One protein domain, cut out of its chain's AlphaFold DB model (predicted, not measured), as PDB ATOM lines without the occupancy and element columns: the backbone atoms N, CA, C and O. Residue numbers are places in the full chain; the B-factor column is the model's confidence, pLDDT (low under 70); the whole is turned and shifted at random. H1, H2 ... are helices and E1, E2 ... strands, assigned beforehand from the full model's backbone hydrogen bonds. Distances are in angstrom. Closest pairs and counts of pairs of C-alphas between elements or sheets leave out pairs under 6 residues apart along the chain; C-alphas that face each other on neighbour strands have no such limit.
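This is residues 36 to 108 of the 168 residues of the protein "SWIM-type domain-containing protein" of Anaerolineaceae bacterium (UniProt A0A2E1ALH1). A short helix, H2, sits in the middle, with the two-stranded hairpin E1 and E2 on one side of it and the longest helix, H3, packed across it on the other. The small helix H1 sits beyond E2 and the short strand E3 sits near E1, while a long loop, residues 72 to 88, runs round the outside from H2 to H3. The printed part has 73 residues, with three named helices and three named strands in the order E1, E2, H1, H2, H3, E3; the sheet has the order E1 - E2 and is antiparallel, and the class is mixed, helices and strands. The whole is compact and rounded, with a radius of gyration of the C-alphas of 11.4 A and spans of 29 by 28 by 19 A.

E1, residues 39 to 45, begins at C-alpha 39 (28.146, 34.032, 15.960) and is 19.7 A long. E2, residues 48 to 51, is 10.5 A long. H1 holds residues 54 to 59 and is 8.6 A long. H2, residues 63 to 71, is 12.0 A long and begins at C-alpha 63 (32.522, 41.694, 6.713). H3, residues 89 to 101, is 18.4 A long. E3, residues 106 to 108, is 6.3 A long and ends at C-alpha 108 (28.423, 25.196, 6.594).

E1 and E2 form a hairpin of antiparallel neighbours, their directions at 169 degrees. N 43 and O 50 are within hydrogen-bond range at 2.9 A, as are N 50 and O 43 at 2.8 A. The closest C-alphas of E1 and H2 are those of Val 42 and Ile 65, 6.8 A apart. Those of E2 and H2 are Cys 51 and Ile 65, at 7.0 A. The closest C-alphas of E2 and H1 are those of Ser 50 and Cys 56, 6.9 A apart. H1 and H2 are near each other, with 5 pairs of C-alphas within 10 A. H2 and H3 touch, with the C-alphas of Ala 67 and Ser 96 closest at 4.3 A. They run the same way at a steep tilt of 46 degrees. H3 is apart from E1, E2 and H1. E3 pairs with no named strand, but E1 and E3 are near each other, with 8 pairs of C-alphas within 10 A. In H1, H2 and H3 every O i to N i+4 pair is within hydrogen-bond range.

The two C-alphas farthest apart are those of Asn 37 and Lys 77, at 30.5 A. The printed part has no cut. The link from H2 to H3, 17 residues, is long; the links E1 to E2, E2 to H1, H1 to H2 and H3 to E3 are tight. The mean pLDDT of the printed part is 95.4, and no printed residue is under 70.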
ATOM      1  N   SER A  36      34.244  38.023  15.569       87.69
ATOM      2  CA  SER A  36      35.095  38.337  16.734       87.69
ATOM      3  C   SER A  36      34.329  38.445  18.058       87.69
ATOM      4  O   SER A  36      34.915  38.225  19.111       87.69
ATOM      5  N   ASN A  37      33.042  38.803  18.010       84.94
ATOM      6  CA  ASN A  37      32.248  39.107  19.208       84.94
ATOM      7  C   ASN A  37      31.043  38.182  19.404       84.94
ATOM      8  O   ASN A  37      30.556  38.077  20.520       84.94
ATOM      9  N   ASN A  38      30.521  37.596  18.325       94.31
ATOM     10  CA  ASN A  38      29.304  36.786  18.308       94.31
ATOM     11  C   ASN A  38      29.311  35.881  17.077       94.31
ATOM     12  O   ASN A  38      30.016  36.167  16.103       94.31
ATOM     13  N   ASP A  39      28.442  34.879  17.106       96.69
ATOM     14  CA  ASP A  39      28.146  34.032  15.960       96.69
ATOM     15  C   ASP A  39      26.942  34.580  15.187       96.69
ATOM     16  O   ASP A  39      25.992  35.123  15.758       96.69
ATOM     17  N   TYR A  40      26.989  34.443  13.867       98.06
ATOM     18  CA  TYR A  40      25.967  34.926  12.951       98.06
ATOM     19  C   TYR A  40      25.582  33.833  11.963       98.06
ATOM     20  O   TYR A  40      26.384  32.967  11.640       98.06
ATOM     21  N   THR A  41      24.377  33.907  11.419       98.44
ATOM     22  CA  THR A  41      23.992  33.093  10.265       98.44
ATOM     23  C   THR A  41      24.214  33.927   9.017       98.44
ATOM     24  O   THR A  41      23.761  35.074   8.960       98.44
ATOM     25  N   VAL A  42      24.922  33.374   8.037       98.56
ATOM     26  CA  VAL A  42      25.045  33.941   6.692       98.56
ATOM     27  C   VAL A  42      24.345  32.993   5.735       98.56
ATOM     28  O   VAL A  42      24.607  31.788   5.746       98.56
ATOM     29  N   SER A  43      23.476  33.545   4.898       98.44
ATOM     30  CA  SER A  43      22.739  32.774   3.911       98.44
ATOM     31  C   SER A  43      22.783  33.444   2.551       98.44
ATOM     32  O   SER A  43      22.752  34.665   2.424       98.44
ATOM     33  N   LEU A  44      22.813  32.603   1.535       98.31
ATOM     34  CA  LEU A  44      22.651  32.927   0.142       98.31
ATOM     35  C   LEU A  44      21.423  32.184  -0.375       98.31
ATOM     36  O   LEU A  44      21.371  30.952  -0.314       98.31
ATOM     37  N   GLY A  45      20.477  32.934  -0.926       95.75
ATOM     38  CA  GLY A  45      19.284  32.398  -1.566       95.75
ATOM     39  C   GLY A  45      18.958  33.109  -2.883       95.75
ATOM     40  O   GLY A  45      19.789  33.859  -3.404       95.75
ATOM     41  N   PRO A  46      17.744  32.892  -3.418       91.31
ATOM     42  CA  PRO A  46      17.272  33.536  -4.645       91.31
ATOM     43  C   PRO A  46      17.300  35.068  -4.579       91.31
ATOM     44  O   PRO A  46      17.639  35.715  -5.565       91.31
ATOM     45  N   ASP A  47      17.021  35.633  -3.401       91.62
ATOM     46  CA  ASP A  47      16.987  37.082  -3.162       91.62
ATOM     47  C   ASP A  47      18.375  37.683  -2.862       91.62
ATOM     48  O   ASP A  47      18.502  38.872  -2.573       91.62
ATOM     49  N   GLY A  48      19.433  36.868  -2.931       94.44
ATOM     50  CA  GLY A  48      20.809  37.274  -2.673       94.44
ATOM     51  C   GLY A  48      21.305  36.910  -1.275       94.44
ATOM     52  O   GLY A  48      20.906  35.899  -0.687       94.44
ATOM     53  N   TRP A  49      22.252  37.705  -0.778       97.94
ATOM     54  CA  TRP A  49      22.899  37.484   0.510       97.94
ATOM     55  C   TRP A  49      22.089  38.055   1.671       97.94
ATOM     56  O   TRP A  49      21.491  39.123   1.586       97.94
ATOM     57  N   SER A  50      22.160  37.370   2.804       98.00
ATOM     58  CA  SER A  50      21.674  37.849   4.089       98.00
ATOM     59  C   SER A  50      22.642  37.443   5.193       98.00
ATOM     60  O   SER A  50      23.335  36.427   5.110       98.00
ATOM     61  N   CYS A  51      22.713  38.256   6.240       98.06
ATOM     62  CA  CYS A  51      23.469  37.937   7.439       98.06
ATOM     63  C   CYS A  51      22.726  38.456   8.669       98.06
ATOM     64  O   CYS A  51      22.217  39.578   8.663       98.06
ATOM     65  N   SER A  52      22.702  37.671   9.748       97.94
ATOM     66  CA  SER A  52      22.020  38.050  10.992       97.94
ATOM     67  C   SER A  52      22.713  39.183  11.765       97.94
ATOM     68  O   SER A  52      22.186  39.641  12.777       97.94
ATOM     69  N   CYS A  53      23.879  39.663  11.313       96.62
ATOM     70  CA  CYS A  53      24.586  40.749  11.985       96.62
ATOM     71  C   CYS A  53      23.915  42.124  11.765       96.62
ATOM     72  O   CYS A  53      23.391  42.394  10.678       96.62
ATOM     73  N   PRO A  54      24.012  43.054  12.737       95.25
ATOM     74  CA  PRO A  54      23.411  44.387  12.615       95.25
ATOM     75  C   PRO A  54      23.925  45.198  11.417       95.25
ATOM     76  O   PRO A  54      23.191  46.003  10.847       95.25
ATOM     77  N   GLY A  55      25.185  44.985  11.016       94.00
ATOM     78  CA  GLY A  55      25.780  45.660   9.861       94.00
ATOM     79  C   GLY A  55      25.047  45.324   8.564       94.00
ATOM     80  O   GLY A  55      24.626  46.226   7.848       94.00
ATOM     81  N   CYS A  56      24.800  44.038   8.312       95.69
ATOM     82  CA  CYS A  56      24.071  43.600   7.126       95.69
ATOM     83  C   CYS A  56      22.607  44.046   7.150       95.69
ATOM     84  O   CYS A  56      22.084  44.453   6.122       95.69
ATOM     85  N   GLN A  57      21.944  44.018   8.309       94.50
ATOM     86  CA  GLN A  57      20.556  44.487   8.421       94.50
ATOM     87  C   GLN A  57      20.420  45.974   8.075       94.50
ATOM     88  O   GLN A  57      19.410  46.394   7.519       94.50
ATOM     89  N   LYS A  58      21.445  46.772   8.392       95.81
ATOM     90  CA  LYS A  58      21.457  48.210   8.121       95.81
ATOM     91  C   LYS A  58      21.913  48.558   6.702       95.81
ATOM     92  O   LYS A  58      21.392  49.505   6.123       95.81
ATOM     93  N   TYR A  59      22.907  47.844   6.178       96.19
ATOM     94  CA  TYR A  59      23.627  48.233   4.961       96.19
ATOM     95  C   TYR A  59      23.485  47.238   3.801       96.19
ATOM     96  O   TYR A  59      23.940  47.526   2.703       96.19
ATOM     97  N   GLY A  60      22.896  46.060   4.023       94.81
ATOM     98  CA  GLY A  60      22.821  44.974   3.035       94.81
ATOM     99  C   GLY A  60      24.140  44.221   2.812       94.81
ATOM    100  O   GLY A  60      24.159  43.206   2.126       94.81
ATOM    101  N   ILE A  61      25.238  44.681   3.414       96.31
ATOM    102  CA  ILE A  61      26.575  44.098   3.290       96.31
ATOM    103  C   ILE A  61      27.320  44.212   4.622       96.31
ATOM    104  O   ILE A  61      27.034  45.073   5.458       96.31
ATOM    105  N   CYS A  62      28.246  43.290   4.863       96.88
ATOM    106  CA  CYS A  62      29.021  43.210   6.094       96.88
ATOM    107  C   CYS A  62      30.318  42.412   5.871       96.88
ATOM    108  O   CYS A  62      30.417  41.684   4.880       96.88
ATOM    109  N   PRO A  63      31.273  42.450   6.819       97.31
ATOM    110  CA  PRO A  63      32.522  41.694   6.713       97.31
ATOM    111  C   PRO A  63      32.331  40.186   6.531       97.31
ATOM    112  O   PRO A  63      33.165  39.548   5.901       97.31
ATOM    113  N   HIS A  64      31.255  39.611   7.080       98.06
ATOM    114  CA  HIS A  64      30.990  38.172   7.001       98.06
ATOM    115  C   HIS A  64      30.609  37.752   5.578       98.06
ATOM    116  O   HIS A  64      31.211  36.831   5.041       98.06
ATOM    117  N   ILE A  65      29.670  38.465   4.939       98.12
ATOM    118  CA  ILE A  65      29.313  38.225   3.529       98.12
ATOM    119  C   ILE A  65      30.550  38.413   2.651       98.12
ATOM    120  O   ILE A  65      30.883  37.526   1.876       98.12
ATOM    121  N   MET A  66      31.287  39.508   2.846       98.00
ATOM    122  CA  MET A  66      32.509  39.779   2.085       98.00
ATOM    123  C   MET A  66      33.557  38.666   2.249       98.00
ATOM    124  O   MET A  66      34.204  38.284   1.280       98.00
ATOM    125  N   ALA A  67      33.729  38.122   3.459       98.31
ATOM    126  CA  ALA A  67      34.662  37.022   3.708       98.31
ATOM    127  C   ALA A  67      34.246  35.749   2.964       98.31
ATOM    128  O   ALA A  67      35.086  35.087   2.358       98.31
ATOM    129  N   VAL A  68      32.949  35.433   2.974       98.19
ATOM    130  CA  VAL A  68      32.384  34.282   2.259       98.19
ATOM    131  C   VAL A  68      32.524  34.463   0.743       98.19
ATOM    132  O   VAL A  68      32.917  33.524   0.052       98.19
ATOM    133  N   GLU A  69      32.291  35.671   0.222       98.00
ATOM    134  CA  GLU A  69      32.498  35.997  -1.195       98.00
ATOM    135  C   GLU A  69      33.963  35.864  -1.622       98.00
ATOM    136  O   GLU A  69      34.236  35.364  -2.711       98.00
ATOM    137  N   ILE A  70      34.914  36.257  -0.768       97.25
ATOM    138  CA  ILE A  70      36.347  36.055  -1.019       97.25
ATOM    139  C   ILE A  70      36.684  34.560  -0.996       97.25
ATOM    140  O   ILE A  70      37.288  34.059  -1.945       97.25
ATOM    141  N   LYS A  71      36.276  33.843   0.061       97.19
ATOM    142  CA  LYS A  71      36.612  32.426   0.277       97.19
ATOM    143  C   LYS A  71      36.085  31.534  -0.842       97.19
ATOM    144  O   LYS A  71      36.788  30.637  -1.296       97.19
ATOM    145  N   PHE A  72      34.859  31.785  -1.292       97.56
ATOM    146  CA  PHE A  72      34.175  30.950  -2.277       97.56
ATOM    147  C   PHE A  72      34.062  31.600  -3.652       97.56
ATOM    148  O   PHE A  72      33.285  31.130  -4.476       97.56
ATOM    149  N   LYS A  73      34.863  32.633  -3.940       97.06
ATOM    150  CA  LYS A  73      34.871  33.343  -5.227       97.06
ATOM    151  C   LYS A  73      34.781  32.440  -6.470       97.06
ATOM    152  O   LYS A  73      33.921  32.720  -7.300       97.06
ATOM    153  N   PRO A  74      35.592  31.369  -6.635       97.19
ATOM    154  CA  PRO A  74      35.497  30.521  -7.830       97.19
ATOM    155  C   PRO A  74      34.157  29.776  -7.947       97.19
ATOM    156  O   PRO A  74      33.771  29.390  -9.043       97.19
ATOM    157  N   MET A  75      33.433  29.611  -6.838       98.19
ATOM    158  CA  MET A  75      32.190  28.841  -6.746       98.19
ATOM    159  C   MET A  75      30.919  29.700  -6.794       98.19
ATOM    160  O   MET A  75      29.803  29.183  -6.682       98.19
ATOM    161  N   LEU A  76      31.065  31.019  -6.931       96.88
ATOM    162  CA  LEU A  76      29.966  31.978  -6.935       96.88
ATOM    163  C   LEU A  76      29.812  32.576  -8.337       96.88
ATOM    164  O   LEU A  76      30.607  33.403  -8.768       96.88
ATOM    165  N   LYS A  77      28.741  32.204  -9.048       92.75
ATOM    166  CA  LYS A  77      28.384  32.790 -10.356       92.75
ATOM    167  C   LYS A  77      27.565  34.075 -10.205       92.75
ATOM    168  O   LYS A  77      26.482  34.199 -10.774       92.75
ATOM    169  N   ARG A  78      28.054  35.007  -9.390       92.25
ATOM    170  CA  ARG A  78      27.454  36.332  -9.210       92.25
ATOM    171  C   ARG A  78      28.507  37.362  -8.835       92.25
ATOM    172  O   ARG A  78      29.543  37.007  -8.277       92.25
ATOM    173  N   ASP A  79      28.201  38.621  -9.113       93.44
ATOM    174  CA  ASP A  79      29.043  39.730  -8.683       93.44
ATOM    175  C   ASP A  79      28.981  39.911  -7.158       93.44
ATOM    176  O   ASP A  79      27.934  39.641  -6.552       93.44
ATOM    177  N   PRO A  80      30.078  40.377  -6.532       94.81
ATOM    178  CA  PRO A  80      30.085  40.731  -5.120       94.81
ATOM    179  C   PRO A  80      29.049  41.806  -4.788       94.81
ATOM    180  O   PRO A  80      28.795  42.708  -5.593       94.81
ATOM    181  N   VAL A  81      28.498  41.759  -3.575       95.19
ATOM    182  CA  VAL A  81      27.575  42.805  -3.109       95.19
ATOM    183  C   VAL A  81      28.290  44.167  -3.083       95.19
ATOM    184  O   VAL A  81      29.386  44.279  -2.524       95.19
ATOM    185  N   PRO A  82      27.692  45.232  -3.649       94.62
ATOM    186  CA  PRO A  82      28.298  46.557  -3.634       94.62
ATOM    187  C   PRO A  82      28.352  47.147  -2.218       94.62
ATOM    188  O   PRO A  82      27.520  46.857  -1.360       94.62
ATOM    189  N   TYR A  83      29.314  48.041  -1.985       94.19
ATOM    190  CA  TYR A  83      29.396  48.786  -0.728       94.19
ATOM    191  C   TYR A  83      28.236  49.769  -0.565       94.19
ATOM    192  O   TYR A  83      27.788  50.390  -1.530       94.19
ATOM    193  N   ALA A  84      27.814  49.974   0.683       92.12
ATOM    194  CA  ALA A  84      26.759  50.919   1.015       92.12
ATOM    195  C   ALA A  84      27.315  52.263   1.530       92.12
ATOM    196  O   ALA A  84      28.315  52.295   2.261       92.12
ATOM    197  N   PRO A  85      26.652  53.397   1.229       90.94
ATOM    198  CA  PRO A  85      26.984  54.685   1.831       90.94
ATOM    199  C   PRO A  85      26.897  54.657   3.366       90.94
ATOM    200  O   PRO A  85      25.957  54.121   3.948       90.94
ATOM    201  N   GLY A  86      27.869  55.281   4.040       87.81
ATOM    202  CA  GLY A  86      27.885  55.390   5.506       87.81
ATOM    203  C   GLY A  86      28.320  54.122   6.252       87.81
ATOM    204  O   GLY A  86      28.187  54.062   7.477       87.81
ATOM    205  N   GLN A  87      28.830  53.118   5.538       89.56
ATOM    206  CA  GLN A  87      29.465  51.930   6.104       89.56
ATOM    207  C   GLN A  87      30.948  52.189   6.426       89.56
ATOM    208  O   GLN A  87      31.622  52.969   5.752       89.56
ATOM    209  N   ASN A  88      31.496  51.500   7.432       91.50
ATOM    210  CA  ASN A  88      32.930  51.536   7.734       91.50
ATOM    211  C   ASN A  88      33.715  50.575   6.821       91.50
ATOM    212  O   ASN A  88      34.246  49.557   7.265       91.50
ATOM    213  N   ILE A  89      33.787  50.921   5.535       92.88
ATOM    214  CA  ILE A  89      34.346  50.064   4.477       92.88
ATOM    215  C   ILE A  89      35.778  49.623   4.803       92.88
ATOM    216  O   ILE A  89      36.116  48.457   4.642       92.88
ATOM    217  N   VAL A  90      36.623  50.526   5.308       93.88
ATOM    218  CA  VAL A  90      38.033  50.212   5.601       93.88
ATOM    219  C   VAL A  90      38.151  49.124   6.668       93.88
ATOM    220  O   VAL A  90      38.884  48.151   6.486       93.88
ATOM    221  N   SER A  91      37.419  49.267   7.780       93.81
ATOM    222  CA  SER A  91      37.396  48.235   8.819       93.81
ATOM    223  C   SER A  91      36.803  46.932   8.293       93.81
ATOM    224  O   SER A  91      37.272  45.856   8.667       93.81
ATOM    225  N   ASP A  92      35.765  47.021   7.468       95.44
ATOM    226  CA  ASP A  92      35.037  45.849   7.010       95.44
ATOM    227  C   ASP A  92      35.852  45.010   6.029       95.44
ATOM    228  O   ASP A  92      35.948  43.798   6.211       95.44
ATOM    229  N   VAL A  93      36.536  45.656   5.082       96.19
ATOM    230  CA  VAL A  93      37.479  45.013   4.153       96.19
ATOM    231  C   VAL A  93      38.627  44.342   4.906       96.19
ATOM    232  O   VAL A  93      39.024  43.222   4.582       96.19
ATOM    233  N   LYS A  94      39.174  45.001   5.938       96.50
ATOM    234  CA  LYS A  94      40.253  44.413   6.743       96.50
ATOM    235  C   LYS A  94      39.787  43.132   7.440       96.50
ATOM    236  O   LYS A  94      40.478  42.119   7.374       96.50
ATOM    237  N   LYS A  95      38.624  43.182   8.096       95.94
ATOM    238  CA  LYS A  95      38.048  42.027   8.798       95.94
ATOM    239  C   LYS A  95      37.675  40.908   7.837       95.94
ATOM    240  O   LYS A  95      37.969  39.757   8.124       95.94
ATOM    241  N   SER A  96      37.061  41.232   6.700       97.06
ATOM    242  CA  SER A  96      36.643  40.221   5.733       97.06
ATOM    243  C   SER A  96      37.832  39.450   5.175       97.06
ATOM    244  O   SER A  96      37.768  38.230   5.060       97.06
ATOM    245  N   LYS A  97      38.935  40.152   4.880       96.88
ATOM    246  CA  LYS A  97      40.175  39.521   4.434       96.88
ATOM    247  C   LYS A  97      40.728  38.579   5.502       96.88
ATOM    248  O   LYS A  97      40.953  37.413   5.200       96.88
ATOM    249  N   GLN A  98      40.850  39.059   6.740       96.31
ATOM    250  CA  GLN A  98      41.293  38.238   7.866       96.31
ATOM    251  C   GLN A  98      40.435  36.969   8.011       96.31
ATOM    252  O   GLN A  98      40.967  35.865   7.965       96.31
ATOM    253  N   TYR A  99      39.108  37.102   8.087       97.00
ATOM    254  CA  TYR A  99      38.222  35.949   8.260       97.00
ATOM    255  C   TYR A  99      38.219  34.977   7.070       97.00
ATOM    256  O   TYR A  99      37.882  33.812   7.241       97.00
ATOM    257  N   SER A 100      38.539  35.443   5.858       95.69
ATOM    258  CA  SER A 100      38.636  34.565   4.682       95.69
ATOM    259  C   SER A 100      39.913  33.712   4.674       95.69
ATOM    260  O   SER A 100      39.942  32.640   4.066       95.69
ATOM    261  N   GLU A 101      40.960  34.185   5.351       94.19
ATOM    262  CA  GLU A 101      42.263  33.523   5.442       94.19
ATOM    263  C   GLU A 101      42.350  32.609   6.675       94.19
ATOM    264  O   GLU A 101      42.986  31.561   6.608       94.19
ATOM    265  N   GLU A 102      41.693  32.980   7.777       94.19
ATOM    266  CA  GLU A 102      41.652  32.204   9.019       94.19
ATOM    267  C   GLU A 102      40.660  31.027   8.935       94.19
ATOM    268  O   GLU A 102      39.514  31.162   8.496       94.19
ATOM    269  N   ASP A 103      41.087  29.856   9.407       89.81
ATOM    270  CA  ASP A 103      40.225  28.678   9.510       89.81
ATOM    271  C   ASP A 103      39.290  28.765  10.729       89.81
ATOM    272  O   ASP A 103      39.570  29.426  11.728       89.81
ATOM    273  N   GLY A 104      38.160  28.055  10.675       92.56
ATOM    274  CA  GLY A 104      37.236  27.931  11.811       92.56
ATOM    275  C   GLY A 104      36.230  29.075  11.984       92.56
ATOM    276  O   GLY A 104      35.402  29.017  12.894       92.56
ATOM    277  N   HIS A 105      36.237  30.085  11.107       96.88
ATOM    278  CA  HIS A 105      35.171  31.094  11.071       96.88
ATOM    279  C   HIS A 105      33.876  30.585  10.452       96.88
ATOM    280  O   HIS A 105      32.805  31.079  10.790       96.88
ATOM    281  N   ILE A 106      33.965  29.628   9.533       98.12
ATOM    282  CA  ILE A 106      32.840  29.184   8.718       98.12
ATOM    283  C   ILE A 106      32.502  27.743   9.081       98.12
ATOM    284  O   ILE A 106      33.347  26.857   9.010       98.12
ATOM    285  N   THR A 107      31.242  27.501   9.431       98.31
ATOM    286  CA  THR A 107      30.660  26.160   9.520       98.31
ATOM    287  C   THR A 107      29.431  26.118   8.631       98.31
ATOM    288  O   THR A 107      28.429  26.779   8.896       98.31
ATOM    289  N   ILE A 108      29.512  25.361   7.547       98.50
ATOM    290  CA  ILE A 108      28.423  25.196   6.594       98.50
ATOM    291  C   ILE A 108      27.342  24.333   7.239       98.50
ATOM    292  O   ILE A 108      27.621  23.263   7.771       98.50
TER     293      ILE A 108